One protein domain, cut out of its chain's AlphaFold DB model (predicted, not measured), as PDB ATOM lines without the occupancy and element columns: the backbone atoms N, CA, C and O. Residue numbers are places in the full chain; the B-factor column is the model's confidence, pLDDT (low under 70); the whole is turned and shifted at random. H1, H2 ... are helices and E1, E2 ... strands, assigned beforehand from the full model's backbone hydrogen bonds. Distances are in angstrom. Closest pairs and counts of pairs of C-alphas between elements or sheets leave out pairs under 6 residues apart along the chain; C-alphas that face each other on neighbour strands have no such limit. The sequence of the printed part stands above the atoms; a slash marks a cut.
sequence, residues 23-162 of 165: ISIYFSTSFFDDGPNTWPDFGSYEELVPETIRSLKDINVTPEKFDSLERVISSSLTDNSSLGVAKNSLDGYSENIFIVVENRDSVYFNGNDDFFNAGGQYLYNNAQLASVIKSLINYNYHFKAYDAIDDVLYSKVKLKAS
ATOM      1  N   ILE A  23     128.472 177.045 123.277       88.62
ATOM      2  CA  ILE A  23     127.634 177.864 124.160       88.62
ATOM      3  C   ILE A  23     127.057 176.926 125.216       88.62
ATOM      4  O   ILE A  23     126.312 175.998 124.890       88.62
ATOM      5  N   SER A  24     127.388 177.161 126.482       88.88
ATOM      6  CA  SER A  24     126.786 176.443 127.605       88.88
ATOM      7  C   SER A  24     125.515 177.160 128.052       88.88
ATOM      8  O   SER A  24     125.536 178.357 128.323       88.88
ATOM      9  N   ILE A  25     124.409 176.428 128.150       88.75
ATOM     10  CA  ILE A  25     123.122 176.945 128.618       88.75
ATOM     11  C   ILE A  25     122.741 176.202 129.893       88.75
ATOM     12  O   ILE A  25     122.622 174.975 129.879       88.75
ATOM     13  N   TYR A  26     122.530 176.952 130.971       84.81
ATOM     14  CA  TYR A  26     122.068 176.452 132.259       84.81
ATOM     15  C   TYR A  26     120.651 176.947 132.519       84.81
ATOM     16  O   TYR A  26     120.325 178.093 132.222       84.81
ATOM     17  N   PHE A  27     119.796 176.111 133.088       80.88
ATOM     18  CA  PHE A  27     118.439 176.516 133.437       80.88
ATOM     19  C   PHE A  27     117.972 175.812 134.703       80.88
ATOM     20  O   PHE A  27     118.312 174.649 134.934       80.88
ATOM     21  N   SER A  28     117.224 176.544 135.532       73.81
ATOM     22  CA  SER A  28     116.716 176.020 136.802       73.81
ATOM     23  C   SER A  28     115.763 174.848 136.568       73.81
ATOM     24  O   SER A  28     114.859 174.941 135.732       73.81
ATOM     25  N   THR A  29     115.957 173.766 137.322       63.97
ATOM     26  CA  THR A  29     115.061 172.597 137.349       63.97
ATOM     27  C   THR A  29     114.121 172.578 138.548       63.97
ATOM     28  O   THR A  29     113.233 171.731 138.593       63.97
ATOM     29  N   SER A  30     114.283 173.513 139.485       55.31
ATOM     30  CA  SER A  30     113.574 173.513 140.766       55.31
ATOM     31  C   SER A  30     112.879 174.850 141.028       55.31
ATOM     32  O   SER A  30     113.368 175.919 140.647       55.31
ATOM     33  N   PHE A  31     111.721 174.785 141.690       50.53
ATOM     34  CA  PHE A  31     111.058 175.948 142.276       50.53
ATOM     35  C   PHE A  31     111.799 176.323 143.559       50.53
ATOM     36  O   PHE A  31     111.866 175.521 144.487       50.53
ATOM     37  N   PHE A  32     112.365 177.524 143.614       49.66
ATOM     38  CA  PHE A  32     112.973 178.038 144.836       49.66
ATOM     39  C   PHE A  32     112.009 179.016 145.501       49.66
ATOM     40  O   PHE A  32     111.689 180.041 144.903       49.66
ATOM     41  N   ASP A  33     111.563 178.692 146.718       39.53
ATOM     42  CA  ASP A  33     110.768 179.609 147.551       39.53
ATOM     43  C   ASP A  33     111.653 180.745 148.106       39.53
ATOM     44  O   ASP A  33     111.227 181.892 148.173       39.53
ATOM     45  N   ASP A  34     112.939 180.454 148.336       38.88
ATOM     46  CA  ASP A  34     113.946 181.394 148.843       38.88
ATOM     47  C   ASP A  34     115.179 181.416 147.913       38.88
ATOM     48  O   ASP A  34     116.285 181.052 148.314       38.88
ATOM     49  N   GLY A  35     114.969 181.743 146.628       38.12
ATOM     50  CA  GLY A  35     115.972 181.676 145.547       38.12
ATOM     51  C   GLY A  35     117.374 182.176 145.928       38.12
ATOM     52  O   GLY A  35     117.496 183.072 146.762       38.12
ATOM     53  N   PRO A  36     118.455 181.619 145.340       41.28
ATOM     54  CA  PRO A  36     119.811 181.992 145.722       41.28
ATOM     55  C   PRO A  36     119.976 183.508 145.587       41.28
ATOM     56  O   PRO A  36     119.922 184.055 144.488       41.28
ATOM     57  N   ASN A  37     120.180 184.169 146.732       45.66
ATOM     58  CA  ASN A  37     120.338 185.620 146.895       45.66
ATOM     59  C   ASN A  37     121.511 186.219 146.093       45.66
ATOM     60  O   ASN A  37     121.786 187.415 146.176       45.66
ATOM     61  N   THR A  38     122.225 185.396 145.331       49.75
ATOM     62  CA  THR A  38     123.384 185.750 144.530       49.75
ATOM     63  C   THR A  38     123.402 184.895 143.270       49.75
ATOM     64  O   THR A  38     123.225 183.677 143.326       49.75
ATOM     65  N   TRP A  39     123.640 185.550 142.140       58.12
ATOM     66  CA  TRP A  39     123.925 184.923 140.856       58.12
ATOM     67  C   TRP A  39     124.993 183.819 141.009       58.12
ATOM     68  O   TRP A  39     126.032 184.087 141.620       58.12
ATOM     69  N   PRO A  40     124.774 182.589 140.499       58.06
ATOM     70  CA  PRO A  40     125.843 181.604 140.439       58.06
ATOM     71  C   PRO A  40     126.879 182.095 139.432       58.06
ATOM     72  O   PRO A  40     126.553 182.297 138.259       58.06
ATOM     73  N   ASP A  41     128.121 182.276 139.876       59.00
ATOM     74  CA  ASP A  41     129.240 182.567 138.984       59.00
ATOM     75  C   ASP A  41     129.598 181.297 138.194       59.00
ATOM     76  O   ASP A  41     130.547 180.569 138.487       59.00
ATOM     77  N   PHE A  42     128.793 181.008 137.167       63.03
ATOM     78  CA  PHE A  42     129.075 179.951 136.196       63.03
ATOM     79  C   PHE A  42     130.341 180.246 135.367       63.03
ATOM     80  O   PHE A  42     130.781 179.370 134.624       63.03
ATOM     81  N   GLY A  43     130.912 181.457 135.465       53.97
ATOM     82  CA  GLY A  43     132.203 181.823 134.883       53.97
ATOM     83  C   GLY A  43     133.384 181.257 135.678       53.97
ATOM     84  O   GLY A  43     134.384 180.856 135.081       53.97
ATOM     85  N   SER A  44     133.248 181.110 137.000       53.97
ATOM     86  CA  SER A  44     134.186 180.367 137.852       53.97
ATOM     87  C   SER A  44     133.894 178.858 137.813       53.97
ATOM     88  O   SER A  44     133.326 178.266 138.728       53.97
ATOM     89  N   TYR A  45     134.279 178.211 136.714       46.44
ATOM     90  CA  TYR A  45     134.051 176.783 136.431       46.44
ATOM     91  C   TYR A  45     134.596 175.779 137.469       46.44
ATOM     92  O   TYR A  45     134.292 174.591 137.370       46.44
ATOM     93  N   GLU A  46     135.400 176.214 138.439       45.09
ATOM     94  CA  GLU A  46     136.113 175.330 139.371       45.09
ATOM     95  C   GLU A  46     135.401 175.124 140.719       45.09
ATOM     96  O   GLU A  46     135.789 174.237 141.475       45.09
ATOM     97  N   GLU A  47     134.342 175.886 141.016       48.00
ATOM     98  CA  GLU A  47     133.738 175.898 142.361       48.00
ATOM     99  C   GLU A  47     132.330 175.288 142.441       48.00
ATOM    100  O   GLU A  47     131.803 175.068 143.534       48.00
ATOM    101  N   LEU A  48     131.710 174.958 141.305       54.28
ATOM    102  CA  LEU A  48     130.388 174.333 141.307       54.28
ATOM    103  C   LEU A  48     130.516 172.834 141.577       54.28
ATOM    104  O   LEU A  48     131.095 172.087 140.787       54.28
ATOM    105  N   VAL A  49     129.942 172.383 142.696       58.56
ATOM    106  CA  VAL A  49     129.882 170.960 143.047       58.56
ATOM    107  C   VAL A  49     129.118 170.226 141.933       58.56
ATOM    108  O   VAL A  49     127.950 170.561 141.701       58.56
ATOM    109  N   PRO A  50     129.725 169.235 141.246       58.75
ATOM    110  CA  PRO A  50     129.126 168.543 140.095       58.75
ATOM    111  C   PRO A  50     127.731 167.961 140.356       58.75
ATOM    112  O   PRO A  50     126.944 167.784 139.434       58.75
ATOM    113  N   GLU A  51     127.422 167.699 141.622       65.94
ATOM    114  CA  GLU A  51     126.155 167.155 142.111       65.94
ATOM    115  C   GLU A  51     124.976 168.136 141.955       65.94
ATOM    116  O   GLU A  51     123.827 167.711 141.917       65.94
ATOM    117  N   THR A  52     125.236 169.439 141.785       74.12
ATOM    118  CA  THR A  52     124.191 170.475 141.631       74.12
ATOM    119  C   THR A  52     123.750 170.707 140.183       74.12
ATOM    120  O   THR A  52     122.752 171.398 139.948       74.12
ATOM    121  N   ILE A  53     124.477 170.139 139.210       77.94
ATOM    122  CA  ILE A  53     124.265 170.362 137.777       77.94
ATOM    123  C   ILE A  53     124.040 169.029 137.065       77.94
ATOM    124  O   ILE A  53     124.965 168.248 136.835       77.94
ATOM    125  N   ARG A  54     122.818 168.804 136.586       81.25
ATOM    126  CA  ARG A  54     122.519 167.690 135.685       81.25
ATOM    127  C   ARG A  54     122.963 168.038 134.272       81.25
ATOM    128  O   ARG A  54     122.392 168.905 133.614       81.25
ATOM    129  N   SER A  55     123.955 167.313 133.770       84.62
ATOM    130  CA  SER A  55     124.345 167.407 132.363       84.62
ATOM    131  C   SER A  55     123.325 166.693 131.475       84.62
ATOM    132  O   SER A  55     123.035 165.509 131.663       84.62
ATOM    133  N   LEU A  56     122.772 167.415 130.506       85.44
ATOM    134  CA  LEU A  56     121.916 166.887 129.450       85.44
ATOM    135  C   LEU A  56     122.739 166.634 128.181       85.44
ATOM    136  O   LEU A  56     123.906 167.006 128.083       85.44
ATOM    137  N   LYS A  57     122.127 165.967 127.199       87.62
ATOM    138  CA  LYS A  57     122.777 165.669 125.922       87.62
ATOM    139  C   LYS A  57     123.093 166.964 125.162       87.62
ATOM    140  O   LYS A  57     122.207 167.795 124.979       87.62
ATOM    141  N   ASP A  58     124.323 167.068 124.663       90.31
ATOM    142  CA  ASP A  58     124.759 168.154 123.782       90.31
ATOM    143  C   ASP A  58     123.899 168.243 122.508       90.31
ATOM    144  O   ASP A  58     123.437 167.233 121.962       90.31
ATOM    145  N   ILE A  59     123.724 169.466 122.012       89.75
ATOM    146  CA  ILE A  59     122.956 169.773 120.807       89.75
ATOM    147  C   ILE A  59     123.910 170.268 119.728       89.75
ATOM    148  O   ILE A  59     124.565 171.298 119.881       89.75
ATOM    149  N   ASN A  60     123.924 169.563 118.601       90.62
ATOM    150  CA  ASN A  60     124.619 170.024 117.407       90.62
ATOM    151  C   ASN A  60     123.727 171.017 116.658       90.62
ATOM    152  O   ASN A  60     122.586 170.699 116.315       90.62
ATOM    153  N   VAL A  61     124.256 172.204 116.386       88.75
ATOM    154  CA  VAL A  61     123.623 173.239 115.558       88.75
ATOM    155  C   VAL A  61     124.508 173.551 114.352       88.75
ATOM    156  O   VAL A  61     125.709 173.279 114.375       88.75
ATOM    157  N   THR A  62     123.918 174.078 113.275       89.69
ATOM    158  CA  THR A  62     124.717 174.477 112.106       89.69
ATOM    159  C   THR A  62     125.667 175.614 112.483       89.69
ATOM    160  O   THR A  62     125.307 176.420 113.353       89.69
ATOM    161  N   PRO A  63     126.847 175.719 111.845       89.19
ATOM    162  CA  PRO A  63     127.761 176.834 112.079       89.19
ATOM    163  C   PRO A  63     127.074 178.199 111.935       89.19
ATOM    164  O   PRO A  63     127.232 179.055 112.801       89.19
ATOM    165  N   GLU A  64     126.198 178.383 110.938       89.44
ATOM    166  CA  GLU A  64     125.492 179.659 110.758       89.44
ATOM    167  C   GLU A  64     124.534 179.960 111.914       89.44
ATOM    168  O   GLU A  64     124.401 181.111 112.344       89.44
ATOM    169  N   LYS A  65     123.844 178.934 112.430       88.56
ATOM    170  CA  LYS A  65     122.950 179.096 113.578       88.56
ATOM    171  C   LYS A  65     123.744 179.417 114.840       88.56
ATOM    172  O   LYS A  65     123.296 180.264 115.614       88.56
ATOM    173  N   PHE A  66     124.884 178.759 115.027       91.12
ATOM    174  CA  PHE A  66     125.793 178.999 116.140       91.12
ATOM    175  C   PHE A  66     126.317 180.437 116.122       91.12
ATOM    176  O   PHE A  66     126.043 181.190 117.052       91.12
ATOM    177  N   ASP A  67     126.965 180.845 115.028       89.38
ATOM    178  CA  ASP A  67     127.552 182.181 114.879       89.38
ATOM    179  C   ASP A  67     126.479 183.274 115.004       89.38
ATOM    180  O   ASP A  67     126.711 184.346 115.564       89.38
ATOM    181  N   SER A  68     125.258 183.013 114.520       89.25
ATOM    182  CA  SER A  68     124.147 183.946 114.700       89.25
ATOM    183  C   SER A  68     123.739 184.105 116.164       89.25
ATOM    184  O   SER A  68     123.378 185.217 116.546       89.25
ATOM    185  N   LEU A  69     123.727 183.032 116.959       88.75
ATOM    186  CA  LEU A  69     123.402 183.100 118.387       88.75
ATOM    187  C   LEU A  69     124.521 183.802 119.153       88.75
ATOM    188  O   LEU A  69     124.256 184.782 119.847       88.75
ATOM    189  N   GLU A  70     125.758 183.348 118.957       88.62
ATOM    190  CA  GLU A  70     126.968 183.908 119.559       88.62
ATOM    191  C   GLU A  70     127.062 185.416 119.319       88.62
ATOM    192  O   GLU A  70     127.219 186.189 120.263       88.62
ATOM    193  N   ARG A  71     126.875 185.863 118.073       86.88
ATOM    194  CA  ARG A  71     126.938 187.283 117.720       86.88
ATOM    195  C   ARG A  71     125.863 188.115 118.414       86.88
ATOM    196  O   ARG A  71     126.168 189.205 118.890       86.88
ATOM    197  N   VAL A  72     124.612 187.650 118.452       83.69
ATOM    198  CA  VAL A  72     123.519 188.406 119.091       83.69
ATOM    199  C   VAL A  72     123.759 188.514 120.598       83.69
ATOM    200  O   VAL A  72     123.605 189.594 121.162       83.69
ATOM    201  N   ILE A  73     124.202 187.427 121.234       84.00
ATOM    202  CA  ILE A  73     124.530 187.416 122.663       84.00
ATOM    203  C   ILE A  73     125.706 188.363 122.952       84.00
ATOM    204  O   ILE A  73     125.582 189.250 123.794       84.00
ATOM    205  N   SER A  74     126.803 188.234 122.204       82.06
ATOM    206  CA  SER A  74     128.056 188.962 122.458       82.06
ATOM    207  C   SER A  74     127.968 190.452 122.123       82.06
ATOM    208  O   SER A  74     128.490 191.285 122.857       82.06
ATOM    209  N   SER A  75     127.275 190.828 121.042       75.75
ATOM    210  CA  SER A  75     127.066 192.249 120.694       75.75
ATOM    211  C   SER A  75     126.264 193.003 121.750       75.75
ATOM    212  O   SER A  75     126.458 194.195 121.951       75.75
ATOM    213  N   SER A  76     125.399 192.297 122.472       68.12
ATOM    214  CA  SER A  76     124.576 192.912 123.503       68.12
ATOM    215  C   SER A  76     125.303 193.107 124.839       68.12
ATOM    216  O   SER A  76     124.779 193.774 125.724       68.12
ATOM    217  N   LEU A  77     126.497 192.526 124.998       66.56
ATOM    218  CA  LEU A  77     127.372 192.738 126.157       66.56
ATOM    219  C   LEU A  77     128.239 193.994 126.016       66.56
ATOM    220  O   LEU A  77     128.715 194.524 127.019       66.56
ATOM    221  N   THR A  78     128.461 194.462 124.786       63.56
ATOM    222  CA  THR A  78     129.346 195.595 124.483       63.56
ATOM    223  C   THR A  78     128.603 196.917 124.301       63.56
ATOM    224  O   THR A  78     129.225 197.973 124.428       63.56
ATOM    225  N   ASP A  79     127.290 196.885 124.055       55.62
ATOM    226  CA  ASP A  79     126.461 198.084 123.951       55.62
ATOM    227  C   ASP A  79     125.996 198.568 125.334       55.62
ATOM    228  O   ASP A  79     125.451 197.817 126.139       55.62
ATOM    229  N   ASN A  80     126.258 199.851 125.607       49.75
ATOM    230  CA  ASN A  80     126.114 200.504 126.909       49.75
ATOM    231  C   ASN A  80     124.776 200.193 127.598       49.75
ATOM    232  O   ASN A  80     123.733 200.757 127.252       49.75
ATOM    233  N   SER A  81     124.843 199.353 128.631       52.44
ATOM    234  CA  SER A  81     123.734 199.052 129.525       52.44
ATOM    235  C   SER A  81     123.189 200.341 130.145       52.44
ATOM    236  O   SER A  81     123.908 201.152 130.738       52.44
ATOM    237  N   SER A  82     121.884 200.566 130.006       52.34
ATOM    238  CA  SER A  82     121.210 201.589 130.801       52.34
ATOM    239  C   SER A  82     121.269 201.173 132.274       52.34
ATOM    240  O   SER A  82     121.001 200.014 132.583       52.34
ATOM    241  N   LEU A  83     121.579 202.108 133.181       47.97
ATOM    242  CA  LEU A  83     121.631 201.916 134.643       47.97
ATOM    243  C   LEU A  83     120.236 201.668 135.271       47.97
ATOM    244  O   LEU A  83     119.857 202.295 136.259       47.97
ATOM    245  N   GLY A  84     119.436 200.783 134.683       51.44
ATOM    246  CA  GLY A  84     118.228 200.249 135.287       51.44
ATOM    247  C   GLY A  84     118.591 199.039 136.136       51.44
ATOM    248  O   GLY A  84     118.943 197.989 135.601       51.44
ATOM    249  N   VAL A  85     118.503 199.175 137.459       51.94
ATOM    250  CA  VAL A  85     118.505 198.012 138.357       51.94
ATOM    251  C   VAL A  85     117.252 197.198 138.042       51.94
ATOM    252  O   VAL A  85     116.153 197.759 137.971       51.94
ATOM    253  N   ALA A  86     117.430 195.899 137.806       52.00
ATOM    254  CA  ALA A  86     116.366 194.962 137.477       52.00
ATOM    255  C   ALA A  86     115.197 195.105 138.466       52.00
ATOM    256  O   ALA A  86     115.317 194.748 139.634       52.00
ATOM    257  N   LYS A  87     114.050 195.627 138.013       44.81
ATOM    258  CA  LYS A  87     112.869 195.777 138.881       44.81
ATOM    259  C   LYS A  87     112.235 194.443 139.284       44.81
ATOM    260  O   LYS A  87     111.434 194.437 140.205       44.81
ATOM    261  N   ASN A  88     112.595 193.343 138.618       45.72
ATOM    262  CA  ASN A  88     111.875 192.070 138.702       45.72
ATOM    263  C   ASN A  88     112.765 190.839 138.962       45.72
ATOM    264  O   ASN A  88     112.295 189.729 138.751       45.72
ATOM    265  N   SER A  89     114.038 190.966 139.363       44.56
ATOM    266  CA  SER A  89     114.884 189.763 139.549       44.56
ATOM    267  C   SER A  89     114.923 189.208 140.976       44.56
ATOM    268  O   SER A  89     115.505 188.147 141.170       44.56
ATOM    269  N   LEU A  90     114.360 189.911 141.965       44.25
ATOM    270  CA  LEU A  90     114.463 189.536 143.385       44.25
ATOM    271  C   LEU A  90     113.128 189.132 144.025       44.25
ATOM    272  O   LEU A  90     113.143 188.448 145.043       44.25
ATOM    273  N   ASP A  91     111.993 189.455 143.403       41.53
ATOM    274  CA  ASP A  91     110.665 189.055 143.890       41.53
ATOM    275  C   ASP A  91     110.203 187.749 143.222       41.53
ATOM    276  O   ASP A  91     109.164 187.719 142.574       41.53
ATOM    277  N   GLY A  92     111.002 186.685 143.373       42.31
ATOM    278  CA  GLY A  92     110.585 185.279 143.256       42.31
ATOM    279  C   GLY A  92     110.031 184.769 141.907       42.31
ATOM    280  O   GLY A  92     109.336 185.434 141.152       42.31
ATOM    281  N   TYR A  93     110.256 183.483 141.645       46.22
ATOM    282  CA  TYR A  93     109.409 182.628 140.788       46.22
ATOM    283  C   TYR A  93     109.574 182.582 139.256       46.22
ATOM    284  O   TYR A  93     108.854 181.802 138.635       46.22
ATOM    285  N   SER A  94     110.501 183.284 138.598       54.06
ATOM    286  CA  SER A  94     110.562 183.234 137.120       54.06
ATOM    287  C   SER A  94     111.695 182.377 136.543       54.06
ATOM    288  O   SER A  94     112.845 182.493 136.950       54.06
ATOM    289  N   GLU A  95     111.340 181.570 135.541       67.81
ATOM    290  CA  GLU A  95     112.176 180.807 134.602       67.81
ATOM    291  C   GLU A  95     113.485 181.534 134.216       67.81
ATOM    292  O   GLU A  95     113.518 182.297 133.251       67.81
ATOM    293  N   ASN A  96     114.568 181.322 134.968       74.06
ATOM    294  CA  ASN A  96     115.869 181.920 134.666       74.06
ATOM    295  C   ASN A  96     116.717 180.955 133.829       74.06
ATOM    296  O   ASN A  96     116.937 179.800 134.217       74.06
ATOM    297  N   ILE A  97     117.202 181.446 132.688       82.56
ATOM    298  CA  ILE A  97     118.106 180.729 131.785       82.56
ATOM    299  C   ILE A  97     119.411 181.517 131.697       82.56
ATOM    300  O   ILE A  97     119.416 182.684 131.311       82.56
ATOM    301  N   PHE A  98     120.515 180.862 132.038       84.00
ATOM    302  CA  PHE A  98     121.866 181.410 132.020       84.00
ATOM    303  C   PHE A  98     122.613 180.894 130.795       84.00
ATOM    304  O   PHE A  98     122.524 179.717 130.445       84.00
ATOM    305  N   ILE A  99     123.368 181.769 130.146       86.06
ATOM    306  CA  ILE A  99     124.107 181.483 128.922       86.06
ATOM    307  C   ILE A  99     125.558 181.875 129.153       86.06
ATOM    308  O   ILE A  99     125.834 183.011 129.525       86.06
ATOM    309  N   VAL A 100     126.473 180.942 128.909       84.69
ATOM    310  CA  VAL A 100     127.919 181.146 128.994       84.69
ATOM    311  C   VAL A 100     128.524 180.878 127.623       84.69
ATOM    312  O   VAL A 100     128.417 179.767 127.096       84.69
ATOM    313  N   VAL A 101     129.152 181.902 127.055       80.94
ATOM    314  CA  VAL A 101     129.841 181.873 125.762       80.94
ATOM    315  C   VAL A 101     131.346 181.832 126.025       80.94
ATOM    316  O   VAL A 101     131.867 182.643 126.796       80.94
ATOM    317  N   GLU A 102     132.031 180.843 125.441       69.44
ATOM    318  CA  GLU A 102     133.503 180.714 125.454       69.44
ATOM    319  C   GLU A 102     134.159 180.856 126.850       69.44
ATOM    320  O   GLU A 102     135.275 181.353 126.997       69.44
ATOM    321  N   ASN A 103     133.467 180.404 127.905       61.38
ATOM    322  CA  ASN A 103     133.920 180.434 129.305       61.38
ATOM    323  C   ASN A 103     134.294 181.823 129.856       61.38
ATOM    324  O   ASN A 103     135.083 181.910 130.797       61.38
ATOM    325  N   ARG A 104     133.765 182.912 129.283       62.78
ATOM    326  CA  ARG A 104     134.109 184.281 129.713       62.78
ATOM    327  C   ARG A 104     132.910 185.204 129.768       62.78
ATOM    328  O   ARG A 104     132.698 185.875 130.773       62.78
ATOM    329  N   ASP A 105     132.112 185.194 128.712       70.00
ATOM    330  CA  ASP A 105     130.973 186.080 128.582       70.00
ATOM    331  C   ASP A 105     129.708 185.367 129.041       70.00
ATOM    332  O   ASP A 105     129.438 184.224 128.660       70.00
ATOM    333  N   SER A 106     128.926 186.032 129.889       76.44
ATOM    334  CA  SER A 106     127.675 185.471 130.380       76.44
ATOM    335  C   SER A 106     126.541 186.484 130.385       76.44
ATOM    336  O   SER A 106     126.685 187.645 130.778       76.44
ATOM    337  N   VAL A 107     125.391 186.000 129.934       81.31
ATOM    338  CA  VAL A 107     124.106 186.688 130.030       81.31
ATOM    339  C   VAL A 107     123.102 185.737 130.648       81.31
ATOM    340  O   VAL A 107     123.232 184.517 130.544       81.31
ATOM    341  N   TYR A 108     122.057 186.279 131.246       82.19
ATOM    342  CA  TYR A 108     120.888 185.490 131.596       82.19
ATOM    343  C   TYR A 108     119.628 186.226 131.188       82.19
ATOM    344  O   TYR A 108     119.645 187.443 131.006       82.19
ATOM    345  N   PHE A 109     118.537 185.488 131.040       81.88
ATOM    346  CA  PHE A 109     117.229 186.085 130.843       81.88
ATOM    347  C   PHE A 109     116.172 185.405 131.703       81.88
ATOM    348  O   PHE A 109     116.305 184.235 132.070       81.88
ATOM    349  N   ASN A 110     115.145 186.177 132.052       78.25
ATOM    350  CA  ASN A 110     114.049 185.747 132.915       78.25
ATOM    351  C   ASN A 110     112.802 185.345 132.100       78.25
ATOM    352  O   ASN A 110     112.781 185.399 130.868       78.25
ATOM    353  N   GLY A 111     111.719 185.001 132.800       75.88
ATOM    354  CA  GLY A 111     110.434 184.653 132.181       75.88
ATOM    355  C   GLY A 111     109.779 185.771 131.352       75.88
ATOM    356  O   GLY A 111     108.927 185.468 130.524       75.88
ATOM    357  N   ASN A 112     110.189 187.036 131.525       80.62
ATOM    358  CA  ASN A 112     109.720 188.179 130.727       80.62
ATOM    359  C   ASN A 112     110.566 188.417 129.465       80.62
ATOM    360  O   ASN A 112     110.351 189.399 128.756       80.62
ATOM    361  N   ASP A 113     111.534 187.536 129.192       84.44
ATOM    362  CA  ASP A 113     112.484 187.640 128.084       84.44
ATOM    363  C   ASP A 113     113.385 188.897 128.157       84.44
ATOM    364  O   ASP A 113     113.928 189.357 127.145       84.44
ATOM    365  N   ASP A 114     113.559 189.441 129.368       82.81
ATOM    366  CA  ASP A 114     114.540 190.480 129.679       82.81
ATOM    367  C   ASP A 114     115.912 189.842 129.884       82.81
ATOM    368  O   ASP A 114     116.046 188.911 130.677       82.81
ATOM    369  N   PHE A 115     116.924 190.363 129.194       83.62
ATOM    370  CA  PHE A 115     118.314 189.933 129.253       83.62
ATOM    371  C   PHE A 115     119.129 190.846 130.160       83.62
ATOM    372  O   PHE A 115     118.997 192.073 130.138       83.62
ATOM    373  N   PHE A 116     120.026 190.228 130.913       79.31
ATOM    374  CA  PHE A 116     120.887 190.855 131.900       79.31
ATOM    375  C   PHE A 116     122.316 190.353 131.724       79.31
ATOM    376  O   PHE A 116     122.536 189.233 131.255       79.31
ATOM    377  N   ASN A 117     123.293 191.167 132.113       77.81
ATOM    378  CA  ASN A 117     124.668 190.698 132.204       77.81
ATOM    379  C   ASN A 117     124.911 189.931 133.504       77.81
ATOM    380  O   ASN A 117     124.084 189.911 134.415       77.81
ATOM    381  N   ALA A 118     126.113 189.379 133.586       73.38
ATOM    382  CA  ALA A 118     126.744 188.885 134.791       73.38
ATOM    383  C   ALA A 118     126.401 189.672 136.075       73.38
ATOM    384  O   ALA A 118     125.836 189.148 137.026       73.38
ATOM    385  N   GLY A 119     126.652 190.981 136.092       72.56
ATOM    386  CA  GLY A 119     126.409 191.831 137.263       72.56
ATOM    387  C   GLY A 119     124.934 192.100 137.601       72.56
ATOM    388  O   GLY A 119     124.672 192.954 138.445       72.56
ATOM    389  N   GLY A 120     123.976 191.449 136.934       71.75
ATOM    390  CA  GLY A 120     122.540 191.669 137.124       71.75
ATOM    391  C   GLY A 120     122.019 192.976 136.517       71.75
ATOM    392  O   GLY A 120     120.910 193.415 136.828       71.75
ATOM    393  N   GLN A 121     122.808 193.630 135.662       76.19
ATOM    394  CA  GLN A 121     122.404 194.860 134.986       76.19
ATOM    395  C   GLN A 121     121.553 194.520 133.769       76.19
ATOM    396  O   GLN A 121     121.915 193.647 132.981       76.19
ATOM    397  N   TYR A 122     120.441 195.233 133.600       79.19
ATOM    398  CA  TYR A 122     119.586 195.080 132.428       79.19
ATOM    399  C   TYR A 122     120.329 195.472 131.145       79.19
ATOM    400  O   TYR A 122     120.976 196.520 131.090       79.19
ATOM    401  N   LEU A 123     120.195 194.641 130.112       79.69
ATOM    402  CA  LEU A 123     120.763 194.876 128.788       79.69
ATOM    403  C   LEU A 123     119.663 195.245 127.784       79.69
ATOM    404  O   LEU A 123     119.685 196.334 127.217       79.69
ATOM    405  N   TYR A 124     118.698 194.348 127.563       83.31
ATOM    406  CA  TYR A 124     117.644 194.495 126.551       83.31
ATOM    407  C   TYR A 124     116.505 193.491 126.775       83.31
ATOM    408  O   TYR A 124     116.640 192.555 127.553       83.31
ATOM    409  N   ASN A 125     115.388 193.641 126.060       85.75
ATOM    410  CA  ASN A 125     114.330 192.630 125.961       85.75
ATOM    411  C   ASN A 125     114.359 191.993 124.561       85.75
ATOM    412  O   ASN A 125     114.446 192.717 123.565       85.75
ATOM    413  N   ASN A 126     114.310 190.658 124.463       86.62
ATOM    414  CA  ASN A 126     114.297 189.961 123.169       86.62
ATOM    415  C   ASN A 126     113.556 188.618 123.228       86.62
ATOM    416  O   ASN A 126     114.160 187.541 123.276       86.62
ATOM    417  N   ALA A 127     112.229 188.686 123.130       87.56
ATOM    418  CA  ALA A 127     111.355 187.513 123.096       87.56
ATOM    419  C   ALA A 127     111.697 186.508 121.979       87.56
ATOM    420  O   ALA A 127     111.573 185.297 122.164       87.56
ATOM    421  N   GLN A 128     112.165 186.979 120.816       89.81
ATOM    422  CA  GLN A 128     112.522 186.089 119.709       89.81
ATOM    423  C   GLN A 128     113.745 185.231 120.054       89.81
ATOM    424  O   GLN A 128     113.729 184.017 119.838       89.81
ATOM    425  N   LEU A 129     114.798 185.842 120.603       88.44
ATOM    426  CA  LEU A 129     115.994 185.131 121.043       88.44
ATOM    427  C   LEU A 129     115.672 184.164 122.186       88.44
ATOM    428  O   LEU A 129     116.049 182.993 122.115       88.44
ATOM    429  N   ALA A 130     114.921 184.627 123.189       88.38
ATOM    430  CA  ALA A 130     114.489 183.799 124.309       88.38
ATOM    431  C   ALA A 130     113.689 182.578 123.831       88.38
ATOM    432  O   ALA A 130     113.983 181.450 124.228       88.38
ATOM    433  N   SER A 131     112.742 182.765 122.904       89.31
ATOM    434  CA  SER A 131     111.979 181.663 122.310       89.31
ATOM    435  C   SER A 131     112.874 180.666 121.579       89.31
ATOM    436  O   SER A 131     112.683 179.461 121.738       89.31
ATOM    437  N   VAL A 132     113.848 181.131 120.789       90.12
ATOM    438  CA  VAL A 132     114.791 180.247 120.086       90.12
ATOM    439  C   VAL A 132     115.574 179.394 121.082       90.12
ATOM    440  O   VAL A 132     115.689 178.186 120.887       90.12
ATOM    441  N   ILE A 133     116.086 180.000 122.153       89.81
ATOM    442  CA  ILE A 133     116.859 179.296 123.180       89.81
ATOM    443  C   ILE A 133     115.982 178.279 123.917       89.81
ATOM    444  O   ILE A 133     116.361 177.112 124.000       89.81
ATOM    445  N   LYS A 134     114.786 178.684 124.369       87.25
ATOM    446  CA  LYS A 134     113.803 177.804 125.028       87.25
ATOM    447  C   LYS A 134     113.452 176.593 124.153       87.25
ATOM    448  O   LYS A 134     113.341 175.478 124.663       87.25
ATOM    449  N   SER A 135     113.299 176.795 122.842       88.56
ATOM    450  CA  SER A 135     113.052 175.708 121.887       88.56
ATOM    451  C   SER A 135     114.250 174.775 121.734       88.56
ATOM    452  O   SER A 135     114.056 173.565 121.744       88.56
ATOM    453  N   LEU A 136     115.473 175.307 121.623       87.94
ATOM    454  CA  LEU A 136     116.682 174.489 121.484       87.94
ATOM    455  C   LEU A 136     116.845 173.540 122.669       87.94
ATOM    456  O   LEU A 136     117.012 172.341 122.478       87.94
ATOM    457  N   ILE A 137     116.718 174.052 123.890       84.94
ATOM    458  CA  ILE A 137     116.899 173.247 125.104       84.94
ATOM    459  C   ILE A 137     115.673 172.403 125.468       84.94
ATOM    460  O   ILE A 137     115.671 171.787 126.526       84.94
ATOM    461  N   ASN A 138     114.617 172.384 124.642       81.56
ATOM    462  CA  ASN A 138     113.337 171.734 124.943       81.56
ATOM    463  C   ASN A 138     112.793 172.099 126.335       81.56
ATOM    464  O   ASN A 138     112.344 171.230 127.083       81.56
ATOM    465  N   TYR A 139     112.818 173.390 126.684       76.06
ATOM    466  CA  TYR A 139     112.571 173.880 128.045       76.06
ATOM    467  C   TYR A 139     111.310 173.277 128.691       76.06
ATOM    468  O   TYR A 139     111.367 172.706 129.776       76.06
ATOM    469  N   ASN A 140     110.182 173.292 127.973       72.19
ATOM    470  CA  ASN A 140     108.914 172.739 128.462       72.19
ATOM    471  C   ASN A 140     108.969 171.233 128.764       72.19
ATOM    472  O   ASN A 140     108.304 170.786 129.693       72.19
ATOM    473  N   TYR A 141     109.721 170.447 127.991       72.75
ATOM    474  CA  TYR A 141     109.852 169.006 128.225       72.75
ATOM    475  C   TYR A 141     110.595 168.732 129.535       72.75
ATOM    476  O   TYR A 141     110.205 167.850 130.293       72.75
ATOM    477  N   HIS A 142     111.627 169.523 129.824       66.88
ATOM    478  CA  HIS A 142     112.406 169.395 131.051       66.88
ATOM    479  C   HIS A 142     111.724 170.027 132.275       66.88
ATOM    480  O   HIS A 142     111.989 169.586 133.386       66.88
ATOM    481  N   PHE A 143     110.834 171.009 132.078       61.62
ATOM    482  CA  PHE A 143     110.212 171.779 133.163       61.62
ATOM    483  C   PHE A 143     108.774 171.350 133.513       61.62
ATOM    484  O   PHE A 143     108.378 171.424 134.669       61.62
ATOM    485  N   LYS A 144     107.965 170.883 132.547       53.94
ATOM    486  CA  LYS A 144     106.537 170.556 132.776       53.94
ATOM    487  C   LYS A 144     106.243 169.072 133.004       53.94
ATOM    488  O   LYS A 144     105.087 168.724 133.223       53.94
ATOM    489  N   ALA A 145     107.245 168.198 132.915       48.16
ATOM    490  CA  ALA A 145     107.035 166.747 132.919       48.16
ATOM    491  C   ALA A 145     107.452 166.026 134.214       48.16
ATOM    492  O   ALA A 145     107.391 164.799 134.238       48.16
ATOM    493  N   TYR A 146     107.851 166.730 135.278       45.88
ATOM    494  CA  TYR A 146     108.344 166.074 136.492       45.88
ATOM    495  C   TYR A 146     107.697 166.594 137.782       45.88
ATOM    496  O   TYR A 146     108.017 167.670 138.264       45.88
ATOM    497  N   ASP A 147     106.857 165.736 138.366       47.78
ATOM    498  CA  ASP A 147     106.463 165.722 139.785       47.78
ATOM    499  C   ASP A 147     107.469 164.919 140.643       47.78
ATOM    500  O   ASP A 147     107.129 164.380 141.696       47.78
ATOM    501  N   ALA A 148     108.718 164.751 140.199       50.78
ATOM    502  CA  ALA A 148     109.654 163.885 140.907       50.78
ATOM    503  C   ALA A 148     111.126 164.203 140.599       50.78
ATOM    504  O   ALA A 148     111.525 164.109 139.443       50.78
ATOM    505  N   ILE A 149     111.922 164.386 141.665       50.22
ATOM    506  CA  ILE A 149     113.374 164.089 141.740       50.22
ATOM    507  C   ILE A 149     114.249 165.185 141.078       50.22
ATOM    508  O   ILE A 149     114.022 165.557 139.934       50.22
ATOM    509  N   ASP A 150     115.214 165.838 141.732       55.12
ATOM    510  CA  ASP A 150     116.385 165.386 142.514       55.12
ATOM    511  C   ASP A 150     116.974 166.620 143.264       55.12
ATOM    512  O   ASP A 150     116.594 167.745 142.940       55.12
ATOM    513  N   ASP A 151     117.969 166.468 144.153       58.03
ATOM    514  CA  ASP A 151     118.752 167.573 144.782       58.03
ATOM    515  C   ASP A 151     119.534 168.475 143.779       58.03
ATOM    516  O   ASP A 151     120.384 169.288 144.149       58.03
ATOM    517  N   VAL A 152     119.258 168.342 142.481       62.91
ATOM    518  CA  VAL A 152     119.872 169.080 141.380       62.91
ATOM    519  C   VAL A 152     119.153 170.411 141.162       62.91
ATOM    520  O   VAL A 152     117.953 170.466 140.892       62.91
ATOM    521  N   LEU A 153     119.924 171.495 141.189       73.38
ATOM    522  CA  LEU A 153     119.416 172.861 141.055       73.38
ATOM    523  C   LEU A 153     119.315 173.319 139.593       73.38
ATOM    524  O   LEU A 153     118.408 174.075 139.238       73.38
ATOM    525  N   TYR A 154     120.240 172.860 138.745       77.69
ATOM    526  CA  TYR A 154     120.346 173.299 137.355       77.69
ATOM    527  C   TYR A 154     120.497 172.127 136.385       77.69
ATOM    528  O   TYR A 154     121.192 171.148 136.655       77.69
ATOM    529  N   SER A 155     119.927 172.271 135.193       81.62
ATOM    530  CA  SER A 155     120.290 171.469 134.022       81.62
ATOM    531  C   SER A 155     121.239 172.237 133.116       81.62
ATOM    532  O   SER A 155     121.086 173.446 132.953       81.62
ATOM    533  N   LYS A 156     122.188 171.532 132.493       86.12
ATOM    534  CA  LYS A 156     123.145 172.084 131.526       86.12
ATOM    535  C   LYS A 156     123.004 171.412 130.163       86.12
ATOM    536  O   LYS A 156     123.017 170.188 130.080       86.12
ATOM    537  N   VAL A 157     122.972 172.210 129.101       88.81
ATOM    538  CA  VAL A 157     123.111 171.776 127.701       88.81
ATOM    539  C   VAL A 157     124.278 172.527 127.067       88.81
ATOM    540  O   VAL A 157     124.444 173.719 127.316       88.81
ATOM    541  N   LYS A 158     125.067 171.861 126.218       90.31
ATOM    542  CA  LYS A 158     126.037 172.532 125.345       90.31
ATOM    543  C   LYS A 158     125.514 172.582 123.915       90.31
ATOM    544  O   LYS A 158     125.127 171.552 123.365       90.31
ATOM    545  N   LEU A 159     125.516 173.769 123.317       91.19
ATOM    546  CA  LEU A 159     125.369 173.935 121.875       91.19
ATOM    547  C   LEU A 159     126.754 173.837 121.243       91.19
ATOM    548  O   LEU A 159     127.664 174.537 121.685       91.19
ATOM    549  N   LYS A 160     126.901 172.996 120.220       90.25
ATOM    550  CA  LYS A 160     128.159 172.787 119.497       90.25
ATOM    551  C   LYS A 160     127.960 173.028 118.009       90.25
ATOM    552  O   LYS A 160     126.978 172.554 117.432       90.25
ATOM    553  N   ALA A 161     128.888 173.756 117.397       87.62
ATOM    554  CA  ALA A 161     128.945 173.889 115.947       87.62
ATOM    555  C   ALA A 161     129.653 172.665 115.352       87.62
ATOM    556  O   ALA A 161     130.804 172.388 115.677       87.62
ATOM    557  N   SER A 162     128.971 171.927 114.475       73.00
ATOM    558  CA  SER A 162     129.559 170.794 113.750       73.00
ATOM    559  C   SER A 162     129.274 170.929 112.259       73.00
ATOM    560  O   SER A 162     128.123 171.086 111.863       73.00
TER     561      SER A 162
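This is residues 23 to 162 of the 165 residues of an uncharacterized protein of Sphingobacterium sp. 2c-3 (UniProt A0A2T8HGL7). A strongly twisted sheet of eight strands makes the core, with the long helix H1 packed on it from E8 to E7 and the shorter H2 packed on it beside its strands. H3 only grazes the sheet, and two long stretches with no named element, residues 29 to 52 and 79 to 96, loop out from this core. The printed part has 140 residues, with three named helices and eight named strands in the order E1 E2 E3 H1 E4 E5 E6 E7 H2 H3 E8. The branched sheet is mixed, parallel and antiparallel, and the class is mixed, helices and strands, with 69 residues in named elements, under half. The whole is compact and rounded, with a radius of gyration of the C-alphas of 14.6 A and spans of 40 by 39 by 30 A.

E1, residues 23 to 28, begins at C-alpha 23 (127.634, 177.864, 124.160) and is 16.8 A long. E2 is residues 53 to 55 and E3 residues 59 to 61. H1, residues 63 to 78, is 22.5 A long and begins at C-alpha 63 (127.761, 176.834, 112.079). E4 is residues 97 to 101, 13.2 A; E5 residues 105 to 109, 13.9 A; E6 residues 114 to 117; E7 residues 122 to 125. H2 is residues 127 to 136, 14.2 A, and H3 residues 139 to 143. E8, residues 154 to 161, is 23.1 A long and ends at C-alpha 161 (128.945, 173.889, 115.947).

E1 has E4 on one side, antiparallel, with N 24 and O 100 2.9 A apart, and E8 on the other side, antiparallel, with N 25 and O 157 2.8 A apart. E8 has three neighbours in staggered pairing: E2 and E3, both parallel to it, lie on the side opposite E1, with N 54 and O 154 2.9 A apart and N 61 and O 160 2.9 A apart. E4, E5, E6 and E7 form a meander, each strand the antiparallel neighbour of the one before, in three hairpins; N 99 and O 107, N 116 and O 108, and N 115 and O 124 are each 2.8 A apart. H1 is on the sheet; its closest C-alphas to E8 are Pro 63 and Ala 161, 5.0 A, and to E7 Ser 76 and Leu 123, 6.8 A. H2 is on the sheet at a height of 6.7 A, over none of the strands. H1 and H2 are near each other. Every O i to N i+4 pair is within hydrogen-bond range in H2 and H3, and 10 of 12 in H1.

The farthest C-alphas, Asn 80 and Ala 148, are 42.5 A apart. The printed part has no cut. The links E1 to E2 and H1 to E4 are long. The mean pLDDT of the printed part is 71.1; residues 29 to 51, 76 to 95, 102 to 104 and 142 to 152 are under 70.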